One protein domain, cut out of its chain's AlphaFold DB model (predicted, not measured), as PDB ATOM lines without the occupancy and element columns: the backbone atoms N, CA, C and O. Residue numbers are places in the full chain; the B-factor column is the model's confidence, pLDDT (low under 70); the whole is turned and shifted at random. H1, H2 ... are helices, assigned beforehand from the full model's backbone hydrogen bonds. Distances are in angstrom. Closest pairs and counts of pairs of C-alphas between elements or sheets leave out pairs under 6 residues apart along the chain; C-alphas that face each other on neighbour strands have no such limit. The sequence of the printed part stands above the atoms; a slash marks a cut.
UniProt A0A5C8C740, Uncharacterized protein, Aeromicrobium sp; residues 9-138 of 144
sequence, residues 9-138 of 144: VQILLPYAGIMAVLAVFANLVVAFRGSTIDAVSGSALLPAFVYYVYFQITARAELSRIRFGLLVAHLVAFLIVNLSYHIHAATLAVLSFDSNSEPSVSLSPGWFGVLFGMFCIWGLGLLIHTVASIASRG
ATOM      1  N   VAL A   9      13.344  73.112 108.124       85.19
ATOM      2  CA  VAL A   9      12.579  72.178 107.291       85.19
ATOM      3  C   VAL A   9      11.810  72.915 106.192       85.19
ATOM      4  O   VAL A   9      11.839  72.488 105.041       85.19
ATOM      5  N   GLN A  10      11.188  74.054 106.507       88.81
ATOM      6  CA  GLN A  10      10.452  74.872 105.534       88.81
ATOM      7  C   GLN A  10      11.359  75.522 104.477       88.81
ATOM      8  O   GLN A  10      10.853  76.000 103.466       88.81
ATOM      9  N   ILE A  11      12.675  75.543 104.695       90.69
ATOM     10  CA  ILE A  11      13.665  76.088 103.758       90.69
ATOM     11  C   ILE A  11      14.298  74.957 102.938       90.69
ATOM     12  O   ILE A  11      14.319  75.012 101.709       90.69
ATOM     13  N   LEU A  12      14.796  73.913 103.609       93.25
ATOM     14  CA  LEU A  12      15.540  72.831 102.965       93.25
ATOM     15  C   LEU A  12      14.648  71.858 102.190       93.25
ATOM     16  O   LEU A  12      15.088  71.341 101.167       93.25
ATOM     17  N   LEU A  13      13.415  71.598 102.641       94.75
ATOM     18  CA  LEU A  13      12.547  70.621 101.982       94.75
ATOM     19  C   LEU A  13      12.065  71.100 100.600       94.75
ATOM     20  O   LEU A  13      12.204  70.335  99.644       94.75
ATOM     21  N   PRO A  14      11.584  72.351 100.424       96.19
ATOM     22  CA  PRO A  14      11.276  72.866  99.088       96.19
ATOM     23  C   PRO A  14      12.506  72.906  98.180       96.19
ATOM     24  O   PRO A  14      12.413  72.555  97.007       96.19
ATOM     25  N   TYR A  15      13.666  73.275  98.732       97.06
ATOM     26  CA  TYR A  15      14.935  73.255  98.008       97.06
ATOM     27  C   TYR A  15      15.294  71.855  97.501       97.06
ATOM     28  O   TYR A  15      15.584  71.691  96.317       97.06
ATOM     29  N   ALA A  16      15.204  70.837  98.360       98.12
ATOM     30  CA  ALA A  16      15.417  69.446  97.978       98.12
ATOM     31  C   ALA A  16      14.425  69.003  96.889       98.12
ATOM     32  O   ALA A  16      14.832  68.395  95.902       98.12
ATOM     33  N   GLY A  17      13.143  69.356  97.026       98.25
ATOM     34  CA  GLY A  17      12.113  69.040  96.035       98.25
ATOM     35  C   GLY A  17      12.402  69.653  94.661       98.25
ATOM     36  O   GLY A  17      12.365  68.949  93.654       98.25
ATOM     37  N   ILE A  18      12.754  70.940  94.611       98.44
ATOM     38  CA  ILE A  18      13.089  71.623  93.353       98.44
ATOM     39  C   ILE A  18      14.366  71.032  92.743       98.44
ATOM     40  O   ILE A  18      14.379  70.721  91.553       98.44
ATOM     41  N   MET A  19      15.412  70.799  93.544       98.50
ATOM     42  CA  MET A  19      16.635  70.135  93.074       98.50
ATOM     43  C   MET A  19      16.343  68.750  92.488       98.50
ATOM     44  O   MET A  19      16.896  68.408  91.444       98.50
ATOM     45  N   ALA A  20      15.464  67.967  93.120       98.62
ATOM     46  CA  ALA A  20      15.077  66.648  92.629       98.62
ATOM     47  C   ALA A  20      14.351  66.735  91.283       98.62
ATOM     48  O   ALA A  20      14.695  66.001  90.361       98.62
ATOM     49  N   VAL A  21      13.410  67.672  91.130       98.69
ATOM     50  CA  VAL A  21      12.716  67.906  89.852       98.69
ATOM     51  C   VAL A  21      13.703  68.296  88.749       98.69
ATOM     52  O   VAL A  21      13.631  67.756  87.647       98.69
ATOM     53  N   LEU A  22      14.655  69.186  89.039       98.69
ATOM     54  CA  LEU A  22      15.663  69.612  88.064       98.69
ATOM     55  C   LEU A  22      16.641  68.480  87.706       98.69
ATOM     56  O   LEU A  22      17.021  68.344  86.544       98.69
ATOM     57  N   ALA A  23      17.010  67.634  88.670       98.50
ATOM     58  CA  ALA A  23      17.827  66.451  88.419       98.50
ATOM     59  C   ALA A  23      17.079  65.409  87.569       98.50
ATOM     60  O   ALA A  23      17.653  64.846  86.636       98.50
ATOM     61  N   VAL A  24      15.788  65.182  87.835       98.38
ATOM     62  CA  VAL A  24      14.933  64.318  87.005       98.38
ATOM     63  C   VAL A  24      14.833  64.874  85.590       98.38
ATOM     64  O   VAL A  24      15.040  64.129  84.637       98.38
ATOM     65  N   PHE A  25      14.595  66.178  85.438       98.38
ATOM     66  CA  PHE A  25      14.594  66.839  84.134       98.38
ATOM     67  C   PHE A  25      15.895  66.583  83.360       98.38
ATOM     68  O   PHE A  25      15.840  66.143  82.212       98.38
ATOM     69  N   ALA A  26      17.059  66.777  83.989       98.12
ATOM     70  CA  ALA A  26      18.348  66.526  83.345       98.12
ATOM     71  C   ALA A  26      18.488  65.062  82.887       98.12
ATOM     72  O   ALA A  26      18.886  64.798  81.752       98.12
ATOM     73  N   ASN A  27      18.092  64.106  83.733       97.88
ATOM     74  CA  ASN A  27      18.124  62.683  83.394       97.88
ATOM     75  C   ASN A  27      17.146  62.316  82.268       97.88
ATOM     76  O   ASN A  27      17.486  61.489  81.423       97.88
ATOM     77  N   LEU A  28      15.974  62.954  82.194       97.94
ATOM     78  CA  LEU A  28      15.042  62.770  81.079       97.94
ATOM     79  C   LEU A  28      15.645  63.258  79.759       97.94
ATOM     80  O   LEU A  28      15.539  62.560  78.754       97.94
ATOM     81  N   VAL A  29      16.325  64.410  79.750       97.88
ATOM     82  CA  VAL A  29      17.018  64.891  78.543       97.88
ATOM     83  C   VAL A  29      18.100  63.902  78.106       97.88
ATOM     84  O   VAL A  29      18.184  63.584  76.922       97.88
ATOM     85  N   VAL A  30      18.888  63.367  79.044       96.75
ATOM     86  CA  VAL A  30      19.876  62.312  78.755       96.75
ATOM     87  C   VAL A  30      19.204  61.076  78.151       96.75
ATOM     88  O   VAL A  30      19.669  60.572  77.129       96.75
ATOM     89  N   ALA A  31      18.084  60.621  78.719       95.38
ATOM     90  CA  ALA A  31      17.344  59.468  78.208       95.38
ATOM     91  C   ALA A  31      16.821  59.709  76.777       95.38
ATOM     92  O   ALA A  31      17.025  58.874  75.897       95.38
ATOM     93  N   PHE A  32      16.240  60.883  76.497       96.56
ATOM     94  CA  PHE A  32      15.788  61.253  75.147       96.56
ATOM     95  C   PHE A  32      16.933  61.414  74.136       96.56
ATOM     96  O   PHE A  32      16.713  61.318  72.930       96.56
ATOM     97  N   ARG A  33      18.164  61.619  74.612       94.50
ATOM     98  CA  ARG A  33      19.393  61.644  73.805       94.50
ATOM     99  C   ARG A  33      20.017  60.252  73.633       94.50
ATOM    100  O   ARG A  33      21.190  60.144  73.280       94.50
ATOM    101  N   GLY A  34      19.255  59.186  73.890       91.69
ATOM    102  CA  GLY A  34      19.733  57.806  73.781       91.69
ATOM    103  C   GLY A  34      20.790  57.470  74.831       91.69
ATOM    104  O   GLY A  34      21.722  56.724  74.548       91.69
ATOM    105  N   SER A  35      20.689  58.076  76.016       92.94
ATOM    106  CA  SER A  35      21.623  57.880  77.127       92.94
ATOM    107  C   SER A  35      23.069  58.267  76.805       92.94
ATOM    108  O   SER A  35      24.019  57.732  77.380       92.94
ATOM    109  N   THR A  36      23.257  59.223  75.896       92.75
ATOM    110  CA  THR A  36      24.563  59.828  75.617       92.75
ATOM    111  C   THR A  36      24.741  61.109  76.429       92.75
ATOM    112  O   THR A  36      23.825  61.928  76.546       92.75
ATOM    113  N   ILE A  37      25.928  61.284  77.015       93.81
ATOM    114  CA  ILE A  37      26.315  62.520  77.704       93.81
ATOM    115  C   ILE A  37      27.173  63.346  76.742       93.81
ATOM    116  O   ILE A  37      28.373  63.112  76.609       93.81
ATOM    117  N   ASP A  38      26.540  64.284  76.047       93.62
ATOM    118  CA  ASP A  38      27.167  65.233  75.127       93.62
ATOM    119  C   ASP A  38      26.954  66.676  75.617       93.62
ATOM    120  O   ASP A  38      26.446  66.908  76.715       93.62
ATOM    121  N   ALA A  39      27.352  67.673  74.825       92.38
ATOM    122  CA  ALA A  39      27.200  69.075  75.215       92.38
ATOM    123  C   ALA A  39      25.732  69.471  75.470       92.38
ATOM    124  O   ALA A  39      25.455  70.254  76.379       92.38
ATOM    125  N   VAL A  40      24.784  68.917  74.706       93.62
ATOM    126  CA  VAL A  40      23.360  69.244  74.825       93.62
ATOM    127  C   VAL A  40      22.776  68.579  76.066       93.62
ATOM    128  O   VAL A  40      22.209  69.273  76.912       93.62
ATOM    129  N   SER A  41      22.947  67.266  76.228       94.19
ATOM    130  CA  SER A  41      22.412  66.554  77.395       94.19
ATOM    131  C   SER A  41      23.116  66.947  78.696       94.19
ATOM    132  O   SER A  41      22.463  67.069  79.731       94.19
ATOM    133  N   GLY A  42      24.413  67.256  78.640       92.94
ATOM    134  CA  GLY A  42      25.161  67.828  79.758       92.94
ATOM    135  C   GLY A  42      24.655  69.216  80.160       92.94
ATOM    136  O   GLY A  42      24.535  69.505  81.352       92.94
ATOM    137  N   SER A  43      24.275  70.063  79.193       95.62
ATOM    138  CA  SER A  43      23.726  71.398  79.485       95.62
ATOM    139  C   SER A  43      22.380  71.364  80.215       95.62
ATOM    140  O   SER A  43      22.032  72.328  80.897       95.62
ATOM    141  N   ALA A  44      21.652  70.241  80.169       96.81
ATOM    142  CA  ALA A  44      20.395  70.072  80.896       96.81
ATOM    143  C   ALA A  44      20.564  70.091  82.428       96.81
ATOM    144  O   ALA A  44      19.582  70.271  83.143       96.81
ATOM    145  N   LEU A  45      21.797  69.957  82.935       96.38
ATOM    146  CA  LEU A  45      22.121  70.131  84.353       96.38
ATOM    147  C   LEU A  45      22.215  71.612  84.771       96.38
ATOM    148  O   LEU A  45      22.111  71.933  85.957       96.38
ATOM    149  N   LEU A  46      22.387  72.531  83.815       97.44
ATOM    150  CA  LEU A  46      22.592  73.955  84.087       97.44
ATOM    151  C   LEU A  46      21.475  74.587  84.939       97.44
ATOM    152  O   LEU A  46      21.814  75.323  85.866       97.44
ATOM    153  N   PRO A  47      20.176  74.292  84.733       98.44
ATOM    154  CA  PRO A  47      19.118  74.787  85.611       98.44
ATOM    155  C   PRO A  47      19.307  74.390  87.080       98.44
ATOM    156  O   PRO A  47      19.124  75.228  87.962       98.44
ATOM    157  N   ALA A  48      19.726  73.148  87.358       98.06
ATOM    158  CA  ALA A  48      20.008  72.690  88.720       98.06
ATOM    159  C   ALA A  48      21.202  73.440  89.323       98.06
ATOM    160  O   ALA A  48      21.144  73.868  90.474       98.06
ATOM    161  N   PHE A  49      22.259  73.660  88.534       96.94
ATOM    162  CA  PHE A  49      23.424  74.434  88.967       96.94
ATOM    163  C   PHE A  49      23.068  75.895  89.277       96.94
ATOM    164  O   PHE A  49      23.427  76.410  90.335       96.94
ATOM    165  N   VAL A  50      22.321  76.557  88.391       98.44
ATOM    166  CA  VAL A  50      21.878  77.945  88.592       98.44
ATOM    167  C   VAL A  50      20.979  78.052  89.820       98.44
ATOM    168  O   VAL A  50      21.182  78.946  90.641       98.44
ATOM    169  N   TYR A  51      20.030  77.127  89.990       98.50
ATOM    170  CA  TYR A  51      19.158  77.109  91.161       98.50
ATOM    171  C   TYR A  51      19.936  76.860  92.459       98.50
ATOM    172  O   TYR A  51      19.700  77.551  93.449       98.50
ATOM    173  N   TYR A  52      20.904  75.940  92.446       97.94
ATOM    174  CA  TYR A  52      21.819  75.706  93.562       97.94
ATOM    175  C   TYR A  52      22.559  76.989  93.967       97.94
ATOM    176  O   TYR A  52      22.512  77.385  95.132       97.94
ATOM    177  N   VAL A  53      23.201  77.672  93.011       97.38
ATOM    178  CA  VAL A  53      23.943  78.916  93.277       97.38
ATOM    179  C   VAL A  53      23.005  80.009  93.786       97.38
ATOM    180  O   VAL A  53      23.303  80.652  94.793       97.38
ATOM    181  N   TYR A  54      21.855  80.185  93.131       98.12
ATOM    182  CA  TYR A  54      20.822  81.130  93.548       98.12
ATOM    183  C   TYR A  54      20.406  80.884  95.003       98.12
ATOM    184  O   TYR A  54      20.500  81.794  95.826       98.12
ATOM    185  N   PHE A  55      20.037  79.645  95.340       97.31
ATOM    186  CA  PHE A  55      19.614  79.272  96.685       97.31
ATOM    187  C   PHE A  55      20.712  79.532  97.721       97.31
ATOM    188  O   PHE A  55      20.438  80.116  98.769       97.31
ATOM    189  N   GLN A  56      21.959  79.163  97.419       94.50
ATOM    190  CA  GLN A  56      23.089  79.374  98.327       94.50
ATOM    191  C   GLN A  56      23.348  80.856  98.606       94.50
ATOM    192  O   GLN A  56      23.736  81.199  99.721       94.50
ATOM    193  N   ILE A  57      23.116  81.738  97.631       96.19
ATOM    194  CA  ILE A  57      23.251  83.189  97.808       96.19
ATOM    195  C   ILE A  57      22.071  83.738  98.617       96.19
ATOM    196  O   ILE A  57      22.283  84.441  99.607       96.19
ATOM    197  N   THR A  58      20.834  83.401  98.243       95.31
ATOM    198  CA  THR A  58      19.634  83.993  98.855       95.31
ATOM    199  C   THR A  58      19.349  83.464 100.255       95.31
ATOM    200  O   THR A  58      18.920  84.223 101.119       95.31
ATOM    201  N   ALA A  59      19.610  82.180 100.512       93.81
ATOM    202  CA  ALA A  59      19.379  81.556 101.814       93.81
ATOM    203  C   ALA A  59      20.583  81.700 102.762       93.81
ATOM    204  O   ALA A  59      20.509  81.272 103.916       93.81
ATOM    205  N   ARG A  60      21.690  82.321 102.318       92.38
ATOM    206  CA  ARG A  60      22.951  82.388 103.074       92.38
ATOM    207  C   ARG A  60      22.771  82.927 104.484       92.38
ATOM    208  O   ARG A  60      23.273  82.324 105.426       92.38
ATOM    209  N   ALA A  61      22.075  84.056 104.615       91.38
ATOM    210  CA  ALA A  61      21.907  84.755 105.888       91.38
ATOM    211  C   ALA A  61      21.073  83.954 106.900       91.38
ATOM    212  O   ALA A  61      21.304  84.047 108.106       91.38
ATOM    213  N   GLU A  62      20.110  83.168 106.416       91.31
ATOM    214  CA  GLU A  62      19.278  82.299 107.248       91.31
ATOM    215  C   GLU A  62      20.049  81.028 107.623       91.31
ATOM    216  O   GLU A  62      20.179  80.699 108.803       91.31
ATOM    217  N   LEU A  63      20.657  80.365 106.636       91.62
ATOM    218  CA  LEU A  63      21.395  79.119 106.829       91.62
ATOM    219  C   LEU A  63      22.673  79.296 107.651       91.62
ATOM    220  O   LEU A  63      23.060  78.375 108.366       91.62
ATOM    221  N   SER A  64      23.313  80.469 107.617       90.75
ATOM    222  CA  SER A  64      24.507  80.745 108.424       90.75
ATOM    223  C   SER A  64      24.222  80.845 109.923       90.75
ATOM    224  O   SER A  64      25.161  80.756 110.720       90.75
ATOM    225  N   ARG A  65      22.957  81.041 110.323       89.94
ATOM    226  CA  ARG A  65      22.537  81.033 111.737       89.94
ATOM    227  C   ARG A  65      22.454  79.614 112.300       89.94
ATOM    228  O   ARG A  65      22.501  79.437 113.509       89.94
ATOM    229  N   ILE A  66      22.372  78.613 111.428       89.38
ATOM    230  CA  ILE A  66      22.348  77.198 111.786       89.38
ATOM    231  C   ILE A  66      23.772  76.666 111.664       89.38
ATOM    232  O   ILE A  66      24.432  76.892 110.650       89.38
ATOM    233  N   ARG A  67      24.240  75.925 112.675       88.62
ATOM    234  CA  ARG A  67      25.623  75.416 112.758       88.62
ATOM    235  C   ARG A  67      26.103  74.766 111.452       88.62
ATOM    236  O   ARG A  67      27.191  75.075 110.991       88.62
ATOM    237  N   PHE A  68      25.262  73.958 110.810       92.00
ATOM    238  CA  PHE A  68      25.603  73.251 109.571       92.00
ATOM    239  C   PHE A  68      24.669  73.575 108.397       92.00
ATOM    240  O   PHE A  68      24.613  72.813 107.440       92.00
ATOM    241  N   GLY A  69      23.937  74.696 108.426       92.88
ATOM    242  CA  GLY A  69      22.891  74.975 107.428       92.88
ATOM    243  C   GLY A  69      23.399  74.970 105.980       92.88
ATOM    244  O   GLY A  69      22.847  74.275 105.129       92.88
ATOM    245  N   LEU A  70      24.494  75.688 105.710       93.31
ATOM    246  CA  LEU A  70      25.119  75.739 104.378       93.31
ATOM    247  C   LEU A  70      25.766  74.407 103.967       93.31
ATOM    248  O   LEU A  70      25.762  74.059 102.786       93.31
ATOM    249  N   LEU A  71      26.317  73.666 104.935       95.19
ATOM    250  CA  LEU A  71      26.882  72.337 104.707       95.19
ATOM    251  C   LEU A  71      25.784  71.353 104.284       95.19
ATOM    252  O   LEU A  71      25.926  70.679 103.269       95.19
ATOM    253  N   VAL A  72      24.666  71.327 105.011       95.62
ATOM    254  CA  VAL A  72      23.514  70.470 104.698       95.62
ATOM    255  C   VAL A  72      22.913  70.838 103.340       95.62
ATOM    256  O   VAL A  72      22.605  69.944 102.558       95.62
ATOM    257  N   ALA A  73      22.803  72.126 103.001       96.31
ATOM    258  CA  ALA A  73      22.332  72.544 101.678       96.31
ATOM    259  C   ALA A  73      23.233  72.034 100.534       96.31
ATOM    260  O   ALA A  73      22.725  71.577  99.505       96.31
ATOM    261  N   HIS A  74      24.561  72.067 100.719       97.19
ATOM    262  CA  HIS A  74      25.510  71.490  99.762       97.19
ATOM    263  C   HIS A  74      25.358  69.968  99.680       97.19
ATOM    264  O   HIS A  74      25.255  69.429  98.582       97.19
ATOM    265  N   LEU A  75      25.289  69.285 100.828       97.69
ATOM    266  CA  LEU A  75      25.108  67.836 100.909       97.69
ATOM    267  C   LEU A  75      23.838  67.377 100.181       97.69
ATOM    268  O   LEU A  75      23.884  66.419  99.419       97.69
ATOM    269  N   VAL A  76      22.716  68.074 100.373       97.75
ATOM    270  CA  VAL A  76      21.441  67.755  99.713       97.75
ATOM    271  C   VAL A  76      21.568  67.847  98.191       97.75
ATOM    272  O   VAL A  76      21.188  66.906  97.499       97.75
ATOM    273  N   ALA A  77      22.138  68.934  97.659       97.81
ATOM    274  CA  ALA A  77      22.352  69.052  96.216       97.81
ATOM    275  C   ALA A  77      23.327  67.997  95.689       97.81
ATOM    276  O   ALA A  77      23.051  67.377  94.663       97.81
ATOM    277  N   PHE A  78      24.429  67.762  96.409       98.19
ATOM    278  CA  PHE A  78      25.406  66.733  96.073       98.19
ATOM    279  C   PHE A  78      24.745  65.358  95.948       98.19
ATOM    280  O   PHE A  78      24.921  64.700  94.924       98.19
ATOM    281  N   LEU A  79      23.963  64.954  96.953       98.31
ATOM    282  CA  LEU A  79      23.273  63.668  96.967       98.31
ATOM    283  C   LEU A  79      22.255  63.575  95.835       98.31
ATOM    284  O   LEU A  79      22.320  62.632  95.062       98.31
ATOM    285  N   ILE A  80      21.356  64.552  95.697       98.50
ATOM    286  CA  ILE A  80      20.302  64.512  94.675       98.50
ATOM    287  C   ILE A  80      20.902  64.392  93.274       98.50
ATOM    288  O   ILE A  80      20.513  63.510  92.508       98.50
ATOM    289  N   VAL A  81      21.866  65.254  92.941       97.88
ATOM    290  CA  VAL A  81      22.455  65.277  91.602       97.88
ATOM    291  C   VAL A  81      23.254  63.998  91.360       97.88
ATOM    292  O   VAL A  81      22.931  63.260  90.432       97.88
ATOM    293  N   ASN A  82      24.240  63.676  92.204       98.12
ATOM    294  CA  ASN A  82      25.111  62.526  91.949       98.12
ATOM    295  C   ASN A  82      24.346  61.205  92.009       98.12
ATOM    296  O   ASN A  82      24.523  60.367  91.124       98.12
ATOM    297  N   LEU A  83      23.469  61.025  93.000       97.81
ATOM    298  CA  LEU A  83      22.697  59.795  93.124       97.81
ATOM    299  C   LEU A  83      21.752  59.613  91.936       97.81
ATOM    300  O   LEU A  83      21.618  58.492  91.461       97.81
ATOM    301  N   SER A  84      21.157  60.686  91.397       97.94
ATOM    302  CA  SER A  84      20.296  60.571  90.212       97.94
ATOM    303  C   SER A  84      21.038  60.005  88.994       97.94
ATOM    304  O   SER A  84      20.537  59.077  88.361       97.94
ATOM    305  N   TYR A  85      22.259  60.478  88.710       97.00
ATOM    306  CA  TYR A  85      23.073  59.960  87.604       97.00
ATOM    307  C   TYR A  85      23.560  58.531  87.864       97.00
ATOM    308  O   TYR A  85      23.580  57.721  86.939       97.00
ATOM    309  N   HIS A  86      23.901  58.191  89.111       97.06
ATOM    310  CA  HIS A  86      24.268  56.819  89.473       97.06
ATOM    311  C   HIS A  86      23.079  55.859  89.333       97.06
ATOM    312  O   HIS A  86      23.241  54.773  88.784       97.06
ATOM    313  N   ILE A  87      21.878  56.265  89.759       97.00
ATOM    314  CA  ILE A  87      20.643  55.489  89.572       97.00
ATOM    315  C   ILE A  87      20.346  55.314  88.082       97.00
ATOM    316  O   ILE A  87      19.997  54.213  87.660       97.00
ATOM    317  N   HIS A  88      20.509  56.359  87.270       95.88
ATOM    318  CA  HIS A  88      20.295  56.262  85.828       95.88
ATOM    319  C   HIS A  88      21.293  55.287  85.186       95.88
ATOM    320  O   HIS A  88      20.876  54.357  84.499       95.88
ATOM    321  N   ALA A  89      22.588  55.411  85.480       94.44
ATOM    322  CA  ALA A  89      23.607  54.478  84.998       94.44
ATOM    323  C   ALA A  89      23.335  53.030  85.446       94.44
ATOM    324  O   ALA A  89      23.414  52.110  84.633       94.44
ATOM    325  N   ALA A  90      22.951  52.824  86.709       92.75
ATOM    326  CA  ALA A  90      22.572  51.512  87.230       92.75
ATOM    327  C   ALA A  90      21.331  50.948  86.521       92.75
ATOM    328  O   ALA A  90      21.288  49.767  86.196       92.75
ATOM    329  N   THR A  91      20.347  51.797  86.216       92.56
ATOM    330  CA  THR A  91      19.160  51.402  85.446       92.56
ATOM    331  C   THR A  91      19.555  50.929  84.049       92.56
ATOM    332  O   THR A  91      19.103  49.874  83.615       92.56
ATOM    333  N   LEU A  92      20.450  51.648  83.365       90.75
ATOM    334  CA  LEU A  92      20.964  51.234  82.055       90.75
ATOM    335  C   LEU A  92      21.730  49.911  82.134       90.75
ATOM    336  O   LEU A  92      21.563  49.066  81.258       90.75
ATOM    337  N   ALA A  93      22.518  49.708  83.190       87.31
ATOM    338  CA  ALA A  93      23.225  48.455  83.429       87.31
ATOM    339  C   ALA A  93      22.266  47.267  83.585       87.31
ATOM    340  O   ALA A  93      22.462  46.238  82.944       87.31
ATOM    341  N   VAL A  94      21.205  47.424  84.384       87.44
ATOM    342  CA  VAL A  94      20.188  46.378  84.580       87.44
ATOM    343  C   VAL A  94      19.417  46.100  83.289       87.44
ATOM    344  O   VAL A  94      19.191  44.943  82.955       87.44
ATOM    345  N   LEU A  95      19.037  47.140  82.539       86.19
ATOM    346  CA  LEU A  95      18.290  46.986  81.283       86.19
ATOM    347  C   LEU A  95      19.127  46.391  80.142       86.19
ATOM    348  O   LEU A  95      18.559  45.822  79.216       86.19
ATOM    349  N   SER A  96      20.453  46.520  80.204       80.31
ATOM    350  CA  SER A  96      21.377  45.957  79.206       80.31
ATOM    351  C   SER A  96      21.759  44.503  79.499       80.31
ATOM    352  O   SER A  96      22.547  43.920  78.760       80.31
ATOM    353  N   PHE A  97      21.247  43.918  80.585       77.88
ATOM    354  CA  PHE A  97      21.581  42.559  80.986       77.88
ATOM    355  C   PHE A  97      20.890  41.538  80.069       77.88
ATOM    356  O   PHE A  97      19.693  41.286  80.194       77.88
ATOM    357  N   ASP A  98      21.651  40.928  79.161       71.44
ATOM    358  CA  ASP A  98      21.252  39.722  78.430       71.44
ATOM    359  C   ASP A  98      21.901  38.503  79.099       71.44
ATOM    360  O   ASP A  98      23.125  38.441  79.245       71.44
ATOM    361  N   SER A  99      21.080  37.522  79.494       67.06
ATOM    362  CA  SER A  99      21.501  36.297  80.192       67.06
ATOM    363  C   SER A  99      22.502  35.439  79.413       67.06
ATOM    364  O   SER A  99      23.096  34.533  79.990       67.06
ATOM    365  N   ASN A 100      22.672  35.698  78.113       71.94
ATOM    366  CA  ASN A 100      23.599  34.977  77.240       71.94
ATOM    367  C   ASN A 100      24.917  35.730  76.995       71.94
ATOM    368  O   ASN A 100      25.762  35.247  76.239       71.94
ATOM    369  N   SER A 101      25.094  36.906  77.602       65.94
ATOM    370  CA  SER A 101      26.259  37.769  77.407       65.94
ATOM    371  C   SER A 101      27.013  38.017  78.713       65.94
ATOM    372  O   SER A 101      26.431  38.033  79.797       65.94
ATOM    373  N   GLU A 102      28.328  38.214  78.606       68.25
ATOM    374  CA  GLU A 102      29.146  38.701  79.719       68.25
ATOM    375  C   GLU A 102      28.578  40.043  80.218       68.25
ATOM    376  O   GLU A 102      28.293  40.918  79.388       68.25
ATOM    377  N   PRO A 103      28.431  40.251  81.542       60.94
ATOM    378  CA  PRO A 103      27.923  41.506  82.079       60.94
ATOM    379  C   PRO A 103      28.813  42.670  81.633       60.94
ATOM    380  O   PRO A 103      29.916  42.862  82.144       60.94
ATOM    381  N   SER A 104      28.338  43.466  80.679       67.44
ATOM    382  CA  SER A 104      29.049  44.652  80.213       67.44
ATOM    383  C   SER A 104      28.097  45.838  80.154       67.44
ATOM    384  O   SER A 104      27.054  45.813  79.506       67.44
ATOM    385  N   VAL A 105      28.450  46.898  80.879       67.88
ATOM    386  CA  VAL A 105      27.721  48.166  80.837       67.88
ATOM    387  C   VAL A 105      28.453  49.071  79.856       67.88
ATOM    388  O   VAL A 105      29.487  49.649  80.187       67.88
ATOM    389  N   SER A 106      27.938  49.179  78.633       78.19
ATOM    390  CA  SER A 106      28.513  50.071  77.623       78.19
ATOM    391  C   SER A 106      27.965  51.487  77.808       78.19
ATOM    392  O   SER A 106      26.929  51.856  77.256       78.19
ATOM    393  N   LEU A 107      28.639  52.281  78.641       85.88
ATOM    394  CA  LEU A 107      28.345  53.706  78.791       85.88
ATOM    395  C   LEU A 107      29.221  54.526  77.845       85.88
ATOM    396  O   LEU A 107      30.426  54.302  77.735       85.88
ATOM    397  N   SER A 108      28.624  55.528  77.196       88.50
ATOM    398  CA  SER A 108      29.395  56.496  76.406       88.50
ATOM    399  C   SER A 108      30.447  57.220  77.272       88.50
ATOM    400  O   SER A 108      30.205  57.440  78.463       88.50
ATOM    401  N   PRO A 109      31.591  57.660  76.711       90.19
ATOM    402  CA  PRO A 109      32.677  58.266  77.493       90.19
ATOM    403  C   PRO A 109      32.258  59.450  78.377       90.19
ATOM    404  O   PRO A 109      32.820  59.646  79.453       90.19
ATOM    405  N   GLY A 110      31.240  60.217  77.974       92.38
ATOM    406  CA  GLY A 110      30.741  61.349  78.759       92.38
ATOM    407  C   GLY A 110      30.166  60.959  80.130       92.38
ATOM    408  O   GLY A 110      30.182  61.781  81.048       92.38
ATOM    409  N   TRP A 111      29.746  59.702  80.324       95.19
ATOM    410  CA  TRP A 111      29.315  59.200  81.635       95.19
ATOM    411  C   TRP A 111      30.422  59.258  82.681       95.19
ATOM    412  O   TRP A 111      30.136  59.509  83.849       95.19
ATOM    413  N   PHE A 112      31.686  59.105  82.278       93.50
ATOM    414  CA  PHE A 112      32.811  59.236  83.201       93.50
ATOM    415  C   PHE A 112      32.832  60.620  83.863       93.50
ATOM    416  O   PHE A 112      33.060  60.749  85.068       93.50
ATOM    417  N   GLY A 113      32.529  61.664  83.086       92.38
ATOM    418  CA  GLY A 113      32.478  63.037  83.575       92.38
ATOM    419  C   GLY A 113      31.421  63.235  84.660       92.38
ATOM    420  O   GLY A 113      31.722  63.830  85.689       92.38
ATOM    421  N   VAL A 114      30.208  62.711  84.472       93.75
ATOM    422  CA  VAL A 114      29.113  62.882  85.446       93.75
ATOM    423  C   VAL A 114      29.193  61.908  86.625       93.75
ATOM    424  O   VAL A 114      28.822  62.280  87.732       93.75
ATOM    425  N   LEU A 115      29.709  60.693  86.432       95.56
ATOM    426  CA  LEU A 115      29.816  59.704  87.511       95.56
ATOM    427  C   LEU A 115      31.033  59.945  88.405       95.56
ATOM    428  O   LEU A 115      30.927  59.819  89.621       95.56
ATOM    429  N   PHE A 116      32.172  60.328  87.823       95.38
ATOM    430  CA  PHE A 116      33.428  60.477  88.563       95.38
ATOM    431  C   PHE A 116      33.891  61.924  88.631       95.38
ATOM    432  O   PHE A 116      34.176  62.419  89.716       95.38
ATOM    433  N   GLY A 117      33.947  62.632  87.501       95.38
ATOM    434  CA  GLY A 117      34.445  64.012  87.469       95.38
ATOM    435  C   GLY A 117      33.629  64.948  88.366       95.38
ATOM    436  O   GLY A 117      34.162  65.573  89.283       95.38
ATOM    437  N   MET A 118      32.316  64.994  88.139       94.56
ATOM    438  CA  MET A 118      31.375  65.796  88.916       94.56
ATOM    439  C   MET A 118      31.355  65.368  90.386       94.56
ATOM    440  O   MET A 118      31.447  66.228  91.263       94.56
ATOM    441  N   PHE A 119      31.305  64.057  90.647       96.25
ATOM    442  CA  PHE A 119      31.338  63.504  91.999       96.25
ATOM    443  C   PHE A 119      32.593  63.936  92.759       96.25
ATOM    444  O   PHE A 119      32.485  64.439  93.872       96.25
ATOM    445  N   CYS A 120      33.779  63.810  92.161       97.12
ATOM    446  CA  CYS A 120      35.038  64.176  92.802       97.12
ATOM    447  C   CYS A 120      35.142  65.685  93.050       97.12
ATOM    448  O   CYS A 120      35.536  66.093  94.138       97.12
ATOM    449  N   ILE A 121      34.769  66.519  92.073       95.44
ATOM    450  CA  ILE A 121      34.857  67.982  92.209       95.44
ATOM    451  C   ILE A 121      33.904  68.483  93.300       95.44
ATOM    452  O   ILE A 121      34.316  69.225  94.193       95.44
ATOM    453  N   TRP A 122      32.638  68.060  93.263       95.12
ATOM    454  CA  TRP A 122      31.668  68.463  94.281       95.12
ATOM    455  C   TRP A 122      31.951  67.807  95.631       95.12
ATOM    456  O   TRP A 122      31.823  68.458  96.662       95.12
ATOM    457  N   GLY A 123      32.384  66.547  95.634       96.38
ATOM    458  CA  GLY A 123      32.765  65.812  96.837       96.38
ATOM    459  C   GLY A 123      33.949  66.459  97.551       96.38
ATOM    460  O   GLY A 123      33.926  66.591  98.773       96.38
ATOM    461  N   LEU A 124      34.938  66.962  96.806       97.56
ATOM    462  CA  LEU A 124      36.029  67.760  97.362       97.56
ATOM    463  C   LEU A 124      35.510  69.069  97.972       97.56
ATOM    464  O   LEU A 124      35.889  69.418  99.089       97.56
ATOM    465  N   GLY A 125      34.609  69.771  97.279       95.06
ATOM    466  CA  GLY A 125      33.953  70.966  97.818       95.06
ATOM    467  C   GLY A 125      33.194  70.682  99.119       95.06
ATOM    468  O   GLY A 125      33.332  71.418 100.097       95.06
ATOM    469  N   LEU A 126      32.451  69.574  99.162       96.44
ATOM    470  CA  LEU A 126      31.722  69.110 100.340       96.44
ATOM    471  C   LEU A 126      32.670  68.731 101.488       96.44
ATOM    472  O   LEU A 126      32.403  69.086 102.638       96.44
ATOM    473  N   LEU A 127      33.793  68.071 101.194       97.38
ATOM    474  CA  LEU A 127      34.832  67.751 102.174       97.38
ATOM    475  C   LEU A 127      35.417  69.025 102.790       97.38
ATOM    476  O   LEU A 127      35.465  69.147 104.014       97.38
ATOM    477  N   ILE A 128      35.790  70.001 101.956       96.31
ATOM    478  CA  ILE A 128      36.301  71.301 102.413       96.31
ATOM    479  C   ILE A 128      35.264  71.995 103.303       96.31
ATOM    480  O   ILE A 128      35.596  72.435 104.403       96.31
ATOM    481  N   HIS A 129      33.998  72.051 102.872       93.69
ATOM    482  CA  HIS A 129      32.907  72.621 103.668       93.69
ATOM    483  C   HIS A 129      32.728  71.905 105.009       93.69
ATOM    484  O   HIS A 129      32.466  72.558 106.021       93.69
ATOM    485  N   THR A 130      32.869  70.580 105.030       95.12
ATOM    486  CA  THR A 130      32.740  69.764 106.241       95.12
ATOM    487  C   THR A 130      33.851  70.099 107.230       95.12
ATOM    488  O   THR A 130      33.562  70.500 108.358       95.12
ATOM    489  N   VAL A 131      35.111  70.034 106.791       95.44
ATOM    490  CA  VAL A 131      36.282  70.353 107.623       95.44
ATOM    491  C   VAL A 131      36.204  71.790 108.142       95.44
ATOM    492  O   VAL A 131      36.353  72.017 109.340       95.44
ATOM    493  N   ALA A 132      35.892  72.756 107.274       92.75
ATOM    494  CA  ALA A 132      35.763  74.157 107.667       92.75
ATOM    495  C   ALA A 132      34.621  74.386 108.671       92.75
ATOM    496  O   ALA A 132      34.763  75.183 109.600       92.75
ATOM    497  N   SER A 133      33.493  73.685 108.519       91.81
ATOM    498  CA  SER A 133      32.361  73.802 109.447       91.81
ATOM    499  C   SER A 133      32.696  73.232 110.826       91.81
ATOM    500  O   SER A 133      32.392  73.874 111.829       91.81
ATOM    501  N   ILE A 134      33.363  72.073 110.879       92.44
ATOM    502  CA  ILE A 134      33.820  71.463 112.136       92.44
ATOM    503  C   ILE A 134      34.865  72.358 112.809       92.44
ATOM    504  O   ILE A 134      34.739  72.654 113.993       92.44
ATOM    505  N   ALA A 135      35.857  72.850 112.063       91.88
ATOM    506  CA  ALA A 135      36.921  73.685 112.617       91.88
ATOM    507  C   ALA A 135      36.409  75.033 113.152       91.88
ATOM    508  O   ALA A 135      36.869  75.503 114.186       91.88
ATOM    509  N   SER A 136      35.452  75.663 112.460       88.81
ATOM    510  CA  SER A 136      34.959  76.999 112.831       88.81
ATOM    511  C   SER A 136      33.847  76.989 113.878       88.81
ATOM    512  O   SER A 136      33.686  77.971 114.599       88.81
ATOM    513  N   ARG A 137      33.048  75.918 113.945       86.69
ATOM    514  CA  ARG A 137      31.871  75.857 114.825       86.69
ATOM    515  C   ARG A 137      31.905  74.708 115.824       86.69
ATOM    516  O   ARG A 137      30.949  74.577 116.586       86.69
ATOM    517  N   GLY A 138      32.950  73.882 115.823       84.06
ATOM    518  CA  GLY A 138      33.079  72.664 116.629       84.06
ATOM    519  C   GLY A 138      32.119  71.540 116.211       84.06
ATOM    520  O   GLY A 138      31.319  71.700 115.283       84.06
TER     521      GLY A 138
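What this domain is: This is residues 9 to 138 of the 144 residues of an uncharacterized protein of Aeromicrobium sp (UniProt A0A5C8C740). Three long helices, H1, H5 and H6, run lengthwise in a rod, with H5 between H1 and H6 and the shorter H3 beside H1. The loop of residues 96 to 109 lengthens one end of the rod, and the short H4 lies toward the other. The printed part has 130 residues with six named helices, H1 to H6 in chain order, and no named strand: all helix. It is only just loose, close to compact, with a radius of gyration of the C-alphas of 16.9 A and spans of 57 by 26 by 25 A.

Where its parts are: H1, residues 9 to 32, begins at C-alpha 9 (12.579, 72.178, 107.291) and is 34.1 A long. H2 is residues 39 to 43, 6.0 A; H3 is residues 46 to 58, 18.1 A; H4 is residues 60 to 63, 5.2 A. H5, residues 69 to 95, measures 38.6 A. H6, residues 110 to 137, measures 38.9 A and ends at C-alpha 137 (31.871, 75.857, 114.825).

How they stand to each other: H1, H3 and H5 form an up-and-down bundle, each running against the one before it. H1 touches H5, the same way at a shallow tilt of 30 degrees; the closest C-alphas, Ala 23 and Val 81, are 5.7 A apart. H1 touches H3 with residues 15 to 23 alone, closest at the C-alphas of Leu 22 and Ala 48, 5.4 A. H5 and H6 form a helical hairpin, closest at the C-alphas of Leu 71 and His 129, 6.1 A. H1 and H6 are apart. Every O i to N i+4 pair is within hydrogen-bond range in H2, H3 and H5, against 18 of 20 in H1 and 21 of 24 in H6; H4 is too short for such a pair.

The domain as a whole: The C-alphas farthest apart, of Arg 65 and Asn 100, are 57.6 A apart. The printed part has no cut, and the link from H5 to H6 is long. Residues 99 and 101 to 105 have pLDDT under 70.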